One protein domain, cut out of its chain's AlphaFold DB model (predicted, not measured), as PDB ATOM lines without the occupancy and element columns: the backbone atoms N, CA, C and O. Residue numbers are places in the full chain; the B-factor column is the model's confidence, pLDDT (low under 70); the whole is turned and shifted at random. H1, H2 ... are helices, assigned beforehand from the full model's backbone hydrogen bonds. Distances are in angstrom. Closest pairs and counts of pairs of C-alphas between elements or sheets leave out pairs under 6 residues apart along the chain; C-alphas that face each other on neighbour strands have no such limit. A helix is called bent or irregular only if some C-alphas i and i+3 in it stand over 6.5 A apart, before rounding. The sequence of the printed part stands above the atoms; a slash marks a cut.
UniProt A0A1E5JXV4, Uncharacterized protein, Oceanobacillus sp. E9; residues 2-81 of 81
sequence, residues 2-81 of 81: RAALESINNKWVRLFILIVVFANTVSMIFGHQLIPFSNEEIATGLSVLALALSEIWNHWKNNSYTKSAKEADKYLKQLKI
ATOM      1  N   ARG A   2      73.658 156.532 -11.859       62.00
ATOM      2  CA  ARG A   2      74.710 156.244 -10.854       62.00
ATOM      3  C   ARG A   2      75.142 157.448  -9.995       62.00
ATOM      4  O   ARG A   2      75.167 157.320  -8.783       62.00
ATOM      5  N   ALA A   3      75.365 158.620 -10.592       66.00
ATOM      6  CA  ALA A   3      75.770 159.825  -9.851       66.00
ATOM      7  C   ALA A   3      74.699 160.348  -8.864       66.00
ATOM      8  O   ALA A   3      75.025 160.824  -7.784       66.00
ATOM      9  N   ALA A   4      73.411 160.214  -9.207       62.97
ATOM     10  CA  ALA A   4      72.310 160.559  -8.301       62.97
ATOM     11  C   ALA A   4      72.149 159.529  -7.170       62.97
ATOM     12  O   ALA A   4      71.724 159.866  -6.074       62.97
ATOM     13  N   LEU A   5      72.508 158.267  -7.424       64.06
ATOM     14  CA  LEU A   5      72.536 157.229  -6.394       64.06
ATOM     15  C   LEU A   5      73.721 157.421  -5.437       64.06
ATOM     16  O   LEU A   5      73.572 157.156  -4.251       64.06
ATOM     17  N   GLU A   6      74.866 157.918  -5.914       70.88
ATOM     18  CA  GLU A   6      76.026 158.224  -5.063       70.88
ATOM     19  C   GLU A   6      75.762 159.361  -4.075       70.88
ATOM     20  O   GLU A   6      76.147 159.240  -2.914       70.88
ATOM     21  N   SER A   7      75.053 160.422  -4.478       64.56
ATOM     22  CA  SER A   7      74.683 161.500  -3.548       64.56
ATOM     23  C   SER A   7      73.696 161.036  -2.468       64.56
ATOM     24  O   SER A   7      73.729 161.533  -1.341       64.56
ATOM     25  N   ILE A   8      72.856 160.044  -2.786       64.75
ATOM     26  CA  ILE A   8      71.923 159.401  -1.848       64.75
ATOM     27  C   ILE A   8      72.622 158.325  -0.999       64.75
ATOM     28  O   ILE A   8      72.153 158.010   0.097       64.75
ATOM     29  N   ASN A   9      73.775 157.795  -1.427       70.31
ATOM     30  CA  ASN A   9      74.552 156.781  -0.703       70.31
ATOM     31  C   ASN A   9      75.320 157.358   0.504       70.31
ATOM     32  O   ASN A   9      76.445 156.973   0.820       70.31
ATOM     33  N   ASN A  10      74.687 158.289   1.211       84.81
ATOM     34  CA  ASN A  10      75.118 158.815   2.484       84.81
ATOM     35  C   ASN A  10      74.269 158.169   3.586       84.81
ATOM     36  O   ASN A  10      73.051 158.358   3.659       84.81
ATOM     37  N   LYS A  11      74.922 157.414   4.476       87.94
ATOM     38  CA  LYS A  11      74.272 156.715   5.598       87.94
ATOM     39  C   LYS A  11      73.385 157.633   6.449       87.94
ATOM     40  O   LYS A  11      72.367 157.173   6.957       87.94
ATOM     41  N   TRP A  12      73.741 158.913   6.560       90.44
ATOM     42  CA  TRP A  12      73.007 159.896   7.352       90.44
ATOM     43  C   TRP A  12      71.729 160.378   6.668       90.44
ATOM     44  O   TRP A  12      70.721 160.539   7.345       90.44
ATOM     45  N   VAL A  13      71.729 160.530   5.340       88.56
ATOM     46  CA  VAL A  13      70.517 160.876   4.573       88.56
ATOM     47  C   VAL A  13      69.492 159.753   4.694       88.56
ATOM     48  O   VAL A  13      68.333 159.997   5.021       88.56
ATOM     49  N   ARG A  14      69.933 158.502   4.523       87.44
ATOM     50  CA  ARG A  14      69.071 157.326   4.700       87.44
ATOM     51  C   ARG A  14      68.526 157.220   6.126       87.44
ATOM     52  O   ARG A  14      67.344 156.940   6.294       87.44
ATOM     53  N   LEU A  15      69.369 157.451   7.137       92.81
ATOM     54  CA  LEU A  15      68.947 157.427   8.540       92.81
ATOM     55  C   LEU A  15      67.933 158.536   8.845       92.81
ATOM     56  O   LEU A  15      66.939 158.277   9.512       92.81
ATOM     57  N   PHE A  16      68.151 159.745   8.331       92.12
ATOM     58  CA  PHE A  16      67.226 160.860   8.512       92.12
ATOM     59  C   PHE A  16      65.852 160.567   7.900       92.12
ATOM     60  O   PHE A  16      64.840 160.695   8.583       92.12
ATOM     61  N   ILE A  17      65.815 160.098   6.647       88.69
ATOM     62  CA  ILE A  17      64.565 159.699   5.983       88.69
ATOM     63  C   ILE A  17      63.856 158.608   6.797       88.69
ATOM     64  O   ILE A  17      62.651 158.701   7.022       88.69
ATOM     65  N   LEU A  18      64.602 157.612   7.291       91.62
ATOM     66  CA  LEU A  18      64.050 156.553   8.135       91.62
ATOM     67  C   LEU A  18      63.420 157.115   9.416       91.62
ATOM     68  O   LEU A  18      62.307 156.724   9.747       91.62
ATOM     69  N   ILE A  19      64.095 158.035  10.113       93.56
ATOM     70  CA  ILE A  19      63.577 158.666  11.338       93.56
ATOM     71  C   ILE A  19      62.269 159.411  11.054       93.56
ATOM     72  O   ILE A  19      61.313 159.260  11.811       93.56
ATOM     73  N   VAL A  20      62.201 160.175   9.962       88.38
ATOM     74  CA  VAL A  20      60.994 160.926   9.579       88.38
ATOM     75  C   VAL A  20      59.825 159.983   9.293       88.38
ATOM     76  O   VAL A  20      58.732 160.170   9.829       88.38
ATOM     77  N   VAL A  21      60.053 158.938   8.493       86.19
ATOM     78  CA  VAL A  21      59.017 157.945   8.165       86.19
ATOM     79  C   VAL A  21      58.581 157.175   9.411       86.19
ATOM     80  O   VAL A  21      57.388 156.950   9.616       86.19
ATOM     81  N   PHE A  22      59.531 156.801  10.268       90.38
ATOM     82  CA  PHE A  22      59.255 156.101  11.518       90.38
ATOM     83  C   PHE A  22      58.420 156.964  12.467       90.38
ATOM     84  O   PHE A  22      57.407 156.490  12.975       90.38
ATOM     85  N   ALA A  23      58.774 158.238  12.644       88.75
ATOM     86  CA  ALA A  23      57.996 159.177  13.446       88.75
ATOM     87  C   ALA A  23      56.563 159.325  12.910       88.75
ATOM     88  O   ALA A  23      55.619 159.195  13.683       88.75
ATOM     89  N   ASN A  24      56.385 159.501  11.592       85.81
ATOM     90  CA  ASN A  24      55.055 159.547  10.971       85.81
ATOM     91  C   ASN A  24      54.256 158.263  11.232       85.81
ATOM     92  O   ASN A  24      53.095 158.335  11.620       85.81
ATOM     93  N   THR A  25      54.893 157.098  11.098       83.12
ATOM     94  CA  THR A  25      54.257 155.794  11.349       83.12
ATOM     95  C   THR A  25      53.812 155.654  12.805       83.12
ATOM     96  O   THR A  25      52.686 155.243  13.072       83.12
ATOM     97  N   VAL A  26      54.671 156.035  13.755       87.81
ATOM     98  CA  VAL A  26      54.353 156.017  15.189       87.81
ATOM     99  C   VAL A  26      53.195 156.963  15.494       87.81
ATOM    100  O   VAL A  26      52.241 156.563  16.153       87.81
ATOM    101  N   SER A  27      53.223 158.194  14.984       83.75
ATOM    102  CA  SER A  27      52.129 159.147  15.179       83.75
ATOM    103  C   SER A  27      50.808 158.647  14.590       83.75
ATOM    104  O   SER A  27      49.778 158.777  15.252       83.75
ATOM    105  N   MET A  28      50.829 158.006  13.414       82.88
ATOM    106  CA  MET A  28      49.631 157.416  12.803       82.88
ATOM    107  C   MET A  28      48.992 156.345  13.698       82.88
ATOM    108  O   MET A  28      47.767 156.299  13.792       82.88
ATOM    109  N   ILE A  29      49.793 155.534  14.407       82.38
ATOM    110  CA  ILE A  29      49.290 154.552  15.391       82.38
ATOM    111  C   ILE A  29      48.548 155.250  16.539       82.38
ATOM    112  O   ILE A  29      47.530 154.752  17.011       82.38
ATOM    113  N   PHE A  30      49.016 156.426  16.962       85.50
ATOM    114  CA  PHE A  30      48.362 157.241  17.991       85.50
ATOM    115  C   PHE A  30      47.174 158.067  17.465       85.50
ATOM    116  O   PHE A  30      46.649 158.906  18.193       85.50
ATOM    117  N   GLY A  31      46.737 157.854  16.218       79.38
ATOM    118  CA  GLY A  31      45.641 158.609  15.601       79.38
ATOM    119  C   GLY A  31      46.029 160.023  15.157       79.38
ATOM    120  O   GLY A  31      45.157 160.816  14.805       79.38
ATOM    121  N   HIS A  32      47.323 160.351  15.148       73.81
ATOM    122  CA  HIS A  32      47.850 161.633  14.692       73.81
ATOM    123  C   HIS A  32      48.575 161.464  13.352       73.81
ATOM    124  O   HIS A  32      49.657 160.889  13.283       73.81
ATOM    125  N   GLN A  33      48.024 161.998  12.265       69.31
ATOM    126  CA  GLN A  33      48.739 162.027  10.987       69.31
ATOM    127  C   GLN A  33      49.722 163.207  10.980       69.31
ATOM    128  O   GLN A  33      49.295 164.357  10.893       69.31
ATOM    129  N   LEU A  34      51.034 162.949  11.096       73.81
ATOM    130  CA  LEU A  34      52.042 164.016  10.957       73.81
ATOM    131  C   LEU A  34      52.051 164.571   9.530       73.81
ATOM    132  O   LEU A  34      52.156 165.779   9.331       73.81
ATOM    133  N   ILE A  35      51.919 163.682   8.545       74.00
ATOM    134  CA  ILE A  35      51.698 164.029   7.142       74.00
ATOM    135  C   ILE A  35      50.240 163.694   6.820       74.00
ATOM    136  O   ILE A  35      49.903 162.512   6.834       74.00
ATOM    137  N   PRO A  36      49.374 164.674   6.509       79.81
ATOM    138  CA  PRO A  36      47.941 164.462   6.295       79.81
ATOM    139  C   PRO A  36      47.632 163.870   4.908       79.81
ATOM    140  O   PRO A  36      46.704 164.310   4.239       79.81
ATOM    141  N   PHE A  37      48.439 162.910   4.455       81.50
ATOM    142  CA  PHE A  37      48.269 162.200   3.191       81.50
ATOM    143  C   PHE A  37      48.562 160.711   3.379       81.50
ATOM    144  O   PHE A  37      49.473 160.340   4.130       81.50
ATOM    145  N   SER A  38      47.796 159.856   2.709       83.25
ATOM    146  CA  SER A  38      48.067 158.421   2.646       83.25
ATOM    147  C   SER A  38      49.258 158.126   1.721       83.25
ATOM    148  O   SER A  38      49.663 158.953   0.898       83.25
ATOM    149  N   ASN A  39      49.827 156.922   1.823       80.31
ATOM    150  CA  ASN A  39      50.900 156.501   0.917       80.31
ATOM    151  C   ASN A  39      50.424 156.479  -0.544       80.31
ATOM    152  O   ASN A  39      51.178 156.833  -1.453       80.31
ATOM    153  N   GLU A  40      49.169 156.094  -0.764       88.75
ATOM    154  CA  GLU A  40      48.514 156.052  -2.071       88.75
ATOM    155  C   GLU A  40      48.337 157.459  -2.648       88.75
ATOM    156  O   GLU A  40      48.595 157.670  -3.834       88.75
ATOM    157  N   GLU A  41      47.957 158.439  -1.824       89.81
ATOM    158  CA  GLU A  41      47.824 159.840  -2.238       89.81
ATOM    159  C   GLU A  41      49.178 160.443  -2.618       89.81
ATOM    160  O   GLU A  41      49.296 161.089  -3.661       89.81
ATOM    161  N   ILE A  42      50.224 160.174  -1.829       87.75
ATOM    162  CA  ILE A  42      51.592 160.616  -2.134       87.75
ATOM    163  C   ILE A  42      52.072 159.994  -3.451       87.75
ATOM    164  O   ILE A  42      52.559 160.705  -4.334       87.75
ATOM    165  N   ALA A  43      51.920 158.677  -3.609       91.69
ATOM    166  CA  ALA A  43      52.325 157.969  -4.822       91.69
ATOM    167  C   ALA A  43      51.577 158.487  -6.059       91.69
ATOM    168  O   ALA A  43      52.183 158.716  -7.111       91.69
ATOM    169  N   THR A  44      50.273 158.722  -5.921       96.25
ATOM    170  CA  THR A  44      49.430 159.276  -6.984       96.25
ATOM    171  C   THR A  44      49.858 160.695  -7.343       96.25
ATOM    172  O   THR A  44      50.075 160.985  -8.519       96.25
ATOM    173  N   GLY A  45      50.065 161.566  -6.351       94.94
ATOM    174  CA  GLY A  45      50.509 162.943  -6.565       94.94
ATOM    175  C   GLY A  45      51.849 163.019  -7.294       94.94
ATOM    176  O   GLY A  45      51.977 163.749  -8.276       94.94
ATOM    177  N   LEU A  46      52.826 162.205  -6.879       95.56
ATOM    178  CA  LEU A  46      54.123 162.099  -7.556       95.56
ATOM    179  C   LEU A  46      53.984 161.593  -8.996       95.56
ATOM    180  O   LEU A  46      54.648 162.111  -9.894       95.56
ATOM    181  N   SER A  47      53.107 160.616  -9.228       97.38
ATOM    182  CA  SER A  47      52.858 160.063 -10.564       97.38
ATOM    183  C   SER A  47      52.247 161.103 -11.502       97.38
ATOM    184  O   SER A  47      52.712 161.263 -12.628       97.38
ATOM    185  N   VAL A  48      51.257 161.863 -11.030       98.00
ATOM    186  CA  VAL A  48      50.643 162.957 -11.799       98.00
ATOM    187  C   VAL A  48      51.672 164.037 -12.128       98.00
ATOM    188  O   VAL A  48      51.730 164.501 -13.265       98.00
ATOM    189  N   LEU A  49      52.524 164.403 -11.168       97.25
ATOM    190  CA  LEU A  49      53.613 165.358 -11.383       97.25
ATOM    191  C   LEU A  49      54.595 164.868 -12.452       97.25
ATOM    192  O   LEU A  49      54.944 165.618 -13.362       97.25
ATOM    193  N   ALA A  50      55.013 163.604 -12.370       97.50
ATOM    194  CA  ALA A  50      55.906 163.000 -13.350       97.50
ATOM    195  C   ALA A  50      55.278 162.976 -14.753       97.50
ATOM    196  O   ALA A  50      55.942 163.343 -15.723       97.50
ATOM    197  N   LEU A  51      53.996 162.613 -14.856       98.12
ATOM    198  CA  LEU A  51      53.245 162.636 -16.112       98.12
ATOM    199  C   LEU A  51      53.171 164.049 -16.695       98.12
ATOM    200  O   LEU A  51      53.510 164.241 -17.860       98.12
ATOM    201  N   ALA A  52      52.798 165.043 -15.888       98.00
ATOM    202  CA  ALA A  52      52.693 166.427 -16.336       98.00
ATOM    203  C   ALA A  52      54.034 166.958 -16.864       98.00
ATOM    204  O   ALA A  52      54.089 167.541 -17.945       98.00
ATOM    205  N   LEU A  53      55.130 166.716 -16.138       97.50
ATOM    206  CA  LEU A  53      56.469 167.123 -16.570       97.50
ATOM    207  C   LEU A  53      56.906 166.399 -17.847       97.50
ATOM    208  O   LEU A  53      57.474 167.030 -18.740       97.50
ATOM    209  N   SER A  54      56.625 165.098 -17.947       96.94
ATOM    210  CA  SER A  54      56.924 164.301 -19.137       96.94
ATOM    211  C   SER A  54      56.179 164.827 -20.361       96.94
ATOM    212  O   SER A  54      56.791 165.018 -21.410       96.94
ATOM    213  N   GLU A  55      54.886 165.122 -20.229       96.88
ATOM    214  CA  GLU A  55      54.085 165.663 -21.325       96.88
ATOM    215  C   GLU A  55      54.521 167.071 -21.717       96.88
ATOM    216  O   GLU A  55      54.698 167.336 -22.902       96.88
ATOM    217  N   ILE A  56      54.800 167.960 -20.758       95.69
ATOM    218  CA  ILE A  56      55.346 169.295 -21.060       95.69
ATOM    219  C   ILE A  56      56.661 169.170 -21.839       95.69
ATOM    220  O   ILE A  56      56.860 169.860 -22.841       95.69
ATOM    221  N   TRP A  57      57.553 168.276 -21.408       93.62
ATOM    222  CA  TRP A  57      58.832 168.048 -22.073       93.62
ATOM    223  C   TRP A  57      58.660 167.488 -23.488       93.62
ATOM    224  O   TRP A  57      59.246 168.021 -24.435       93.62
ATOM    225  N   ASN A  58      57.842 166.444 -23.648       93.50
ATOM    226  CA  ASN A  58      57.538 165.844 -24.947       93.50
ATOM    227  C   ASN A  58      56.896 166.858 -25.885       93.50
ATOM    228  O   ASN A  58      57.315 166.987 -27.034       93.50
ATOM    229  N   HIS A  59      55.911 167.606 -25.394       89.50
ATOM    230  CA  HIS A  59      55.224 168.619 -26.175       89.50
ATOM    231  C   HIS A  59      56.202 169.704 -26.623       89.50
ATOM    232  O   HIS A  59      56.198 170.073 -27.794       89.50
ATOM    233  N   TRP A  60      57.094 170.159 -25.739       88.12
ATOM    234  CA  TRP A  60      58.122 171.135 -26.094       88.12
ATOM    235  C   TRP A  60      59.124 170.612 -27.132       88.12
ATOM    236  O   TRP A  60      59.511 171.355 -28.032       88.12
ATOM    237  N   LYS A  61      59.545 169.345 -27.030       85.19
ATOM    238  CA  LYS A  61      60.519 168.733 -27.950       85.19
ATOM    239  C   LYS A  61      59.940 168.368 -29.315       85.19
ATOM    240  O   LYS A  61      60.651 168.495 -30.307       85.19
ATOM    241  N   ASN A  62      58.692 167.910 -29.358       85.19
ATOM    242  CA  ASN A  62      58.061 167.393 -30.574       85.19
ATOM    243  C   ASN A  62      57.283 168.460 -31.354       85.19
ATOM    244  O   ASN A  62      56.807 168.176 -32.449       85.19
ATOM    245  N   ASN A  63      57.160 169.676 -30.819       87.94
ATOM    246  CA  ASN A  63      56.551 170.797 -31.522       87.94
ATOM    247  C   ASN A  63      57.566 171.921 -31.735       87.94
ATOM    248  O   ASN A  63      58.334 172.286 -30.844       87.94
ATOM    249  N   SER A  64      57.526 172.523 -32.920       85.31
ATOM    250  CA  SER A  64      58.428 173.605 -33.307       85.31
ATOM    251  C   SER A  64      58.072 174.926 -32.635       85.31
ATOM    252  O   SER A  64      57.505 175.838 -33.240       85.31
ATOM    253  N   TYR A  65      58.421 175.060 -31.357       84.69
ATOM    254  CA  TYR A  65      58.235 176.308 -30.615       84.69
ATOM    255  C   TYR A  65      59.359 177.312 -30.846       84.69
ATOM    256  O   TYR A  65      59.102 178.519 -30.916       84.69
ATOM    257  N   THR A  66      60.594 176.834 -31.000       85.19
ATOM    258  CA  THR A  66      61.763 177.693 -31.213       85.19
ATOM    259  C   THR A  66      61.804 178.225 -32.645       85.19
ATOM    260  O   THR A  66      61.280 177.608 -33.575       85.19
ATOM    261  N   LYS A  67      62.438 179.390 -32.845       86.06
ATOM    262  CA  LYS A  67      62.595 179.981 -34.186       86.06
ATOM    263  C   LYS A  67      63.332 179.027 -35.131       86.06
ATOM    264  O   LYS A  67      62.856 178.795 -36.234       86.06
ATOM    265  N   SER A  68      64.409 178.406 -34.652       86.44
ATOM    266  CA  SER A  68      65.200 177.439 -35.418       86.44
ATOM    267  C   SER A  68      64.390 176.212 -35.840       86.44
ATOM    268  O   SER A  68      64.500 175.784 -36.982       86.44
ATOM    269  N   ALA A  69      63.535 175.669 -34.963       86.81
ATOM    270  CA  ALA A  69      62.676 174.536 -35.316       86.81
ATOM    271  C   ALA A  69      61.643 174.923 -36.390       86.81
ATOM    272  O   ALA A  69      61.459 174.206 -37.367       86.81
ATOM    273  N   LYS A  70      61.047 176.118 -36.281       91.19
ATOM    274  CA  LYS A  70      60.116 176.643 -37.296       91.19
ATOM    275  C   LYS A  70      60.790 176.883 -38.649       91.19
ATOM    276  O   LYS A  70      60.162 176.705 -39.688       91.19
ATOM    277  N   GLU A  71      62.043 177.333 -38.657       91.81
ATOM    278  CA  GLU A  71      62.826 177.505 -39.886       91.81
ATOM    279  C   GLU A  71      63.199 176.162 -40.516       91.81
ATOM    280  O   GLU A  71      63.042 176.002 -41.726       91.81
ATOM    281  N   ALA A  72      63.596 175.177 -39.704       88.75
ATOM    282  CA  ALA A  72      63.841 173.814 -40.166       88.75
ATOM    283  C   ALA A  72      62.585 173.192 -40.800       88.75
ATOM    284  O   ALA A  72      62.678 172.604 -41.876       88.75
ATOM    285  N   ASP A  73      61.403 173.397 -40.210       90.31
ATOM    286  CA  ASP A  73      60.134 172.946 -40.794       90.31
ATOM    287  C   ASP A  73      59.838 173.607 -42.145       90.31
ATOM    288  O   ASP A  73      59.398 172.942 -43.085       90.31
ATOM    289  N   LYS A  74      60.086 174.922 -42.269       92.31
ATOM    290  CA  LYS A  74      59.929 175.642 -43.544       92.31
ATOM    291  C   LYS A  74      60.860 175.077 -44.610       92.31
ATOM    292  O   LYS A  74      60.404 174.826 -45.723       92.31
ATOM    293  N   TYR A  75      62.124 174.855 -44.265       93.31
ATOM    294  CA  TYR A  75      63.109 174.268 -45.167       93.31
ATOM    295  C   TYR A  75      62.714 172.848 -45.586       93.31
ATOM    296  O   TYR A  75      62.681 172.534 -46.772       93.31
ATOM    297  N   LEU A  76      62.296 172.002 -44.640       91.50
ATOM    298  CA  LEU A  76      61.813 170.651 -44.933       91.50
ATOM    299  C   LEU A  76      60.576 170.662 -45.844       91.50
ATOM    300  O   LEU A  76      60.448 169.809 -46.720       91.50
ATOM    301  N   LYS A  77      59.677 171.640 -45.687       92.75
ATOM    302  CA  LYS A  77      58.531 171.829 -46.588       92.75
ATOM    303  C   LYS A  77      58.959 172.253 -47.998       92.75
ATOM    304  O   LYS A  77      58.332 171.820 -48.957       92.75
ATOM    305  N   GLN A  78      60.009 173.063 -48.123       91.81
ATOM    306  CA  GLN A  78      60.595 173.455 -49.412       91.81
ATOM    307  C   GLN A  78      61.356 172.309 -50.092       91.81
ATOM    308  O   GLN A  78      61.431 172.279 -51.311       91.81
ATOM    309  N   LEU A  79      61.911 171.365 -49.329       90.00
ATOM    310  CA  LEU A  79      62.592 170.183 -49.871       90.00
ATOM    311  C   LEU A  79      61.643 169.070 -50.324       90.00
ATOM    312  O   LEU A  79      62.056 168.197 -51.077       90.00
ATOM    313  N   LYS A  80      60.392 169.068 -49.854       79.94
ATOM    314  CA  LYS A  80      59.356 168.110 -50.276       79.94
ATOM    315  C   LYS A  80      58.676 168.499 -51.605       79.94
ATOM    316  O   LYS A  80      57.555 168.054 -51.847       79.94
ATOM    317  N   ILE A  81      59.324 169.349 -52.409       55.62
ATOM    318  CA  ILE A  81      58.943 169.660 -53.797       55.62
ATOM    319  C   ILE A  81      59.402 168.519 -54.703       55.62
ATOM    320  O   ILE A  81      60.545 168.049 -54.507       55.62
TER     321      ILE A  81
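AT A GLANCE: This is residues 2 to 81 of the 81 residues of an uncharacterized protein of Oceanobacillus sp. E9 (UniProt A0A1E5JXV4). The model is an open, drawn-out chain of four helices that do not gather round any core: H2 and H3 form the two arms of a wide V, joined at its corner by the loop of residues 30 to 38. H4 carries the H3 arm on to the far end, with a loop between them, and the short H1 turns off like a hook at the other end of H2. The printed part has 80 residues, with four named helices in the order H1, H2, H3, H4 and no named strand, and its class is all helix. It is extended, with a radius of gyration of the C-alphas of 22.9 A, and the C-alphas span 73 by 30 by 16 A along their three main axes.

IN THESE COORDINATES: H1 takes residues 2 to 8, 9.9 A from first to last C-alpha, and begins with C-alpha 2 at (74.710, 156.244, -10.854). H2 follows with residues 11 to 29, a length of 26.9 A, from C-alpha 11 at (74.272, 156.715, 5.598). H3, residues 39 to 62, is the longest helix with 24 residues and 34.1 A. H4, residues 67 to 79, measures 18.5 A and ends with C-alpha 79 at (62.592, 170.183, -49.871). None of the four helices is bent or irregular.

HOW THE PARTS SIT: H1 and H2 are close but not clearly touching, with 1 pair of C-alphas within 8 A, those of Ile 8 and Arg 14, 7.4 A apart. Their lines stand at a steep tilt of 59 degrees, and they run the same way. H2 and H3 are apart, though they follow each other in the chain, and so are H3 and H4. H1 is apart from H3 and from H4, and H2 is apart from H4. In H1, H2, H3 and H4 every O i to N i+4 pair is within hydrogen-bond range.

THE WHOLE: The two C-alphas farthest apart, those of Phe 30 and Ile 81, are 73.6 A apart, and the first and last printed C-alphas, of Arg 2 and Ile 81, are 47.7 A apart. Residues 2 to 19, 37 to 60 and 74 to 81 stand free, with no C-alpha 8 or more residues away along the chain within 10 A. The printed part has no cut, and residue 81 is the chain's last residue. The links from H1 to H2, with 2 residues between them, and from H3 to H4, with 4, are tight; the link from H2 to H3, with 9, is short, and no link is long. The mean pLDDT of the printed part is 85.9, and residues 2 to 5, 7 to 8, 33 and 81 are under 70.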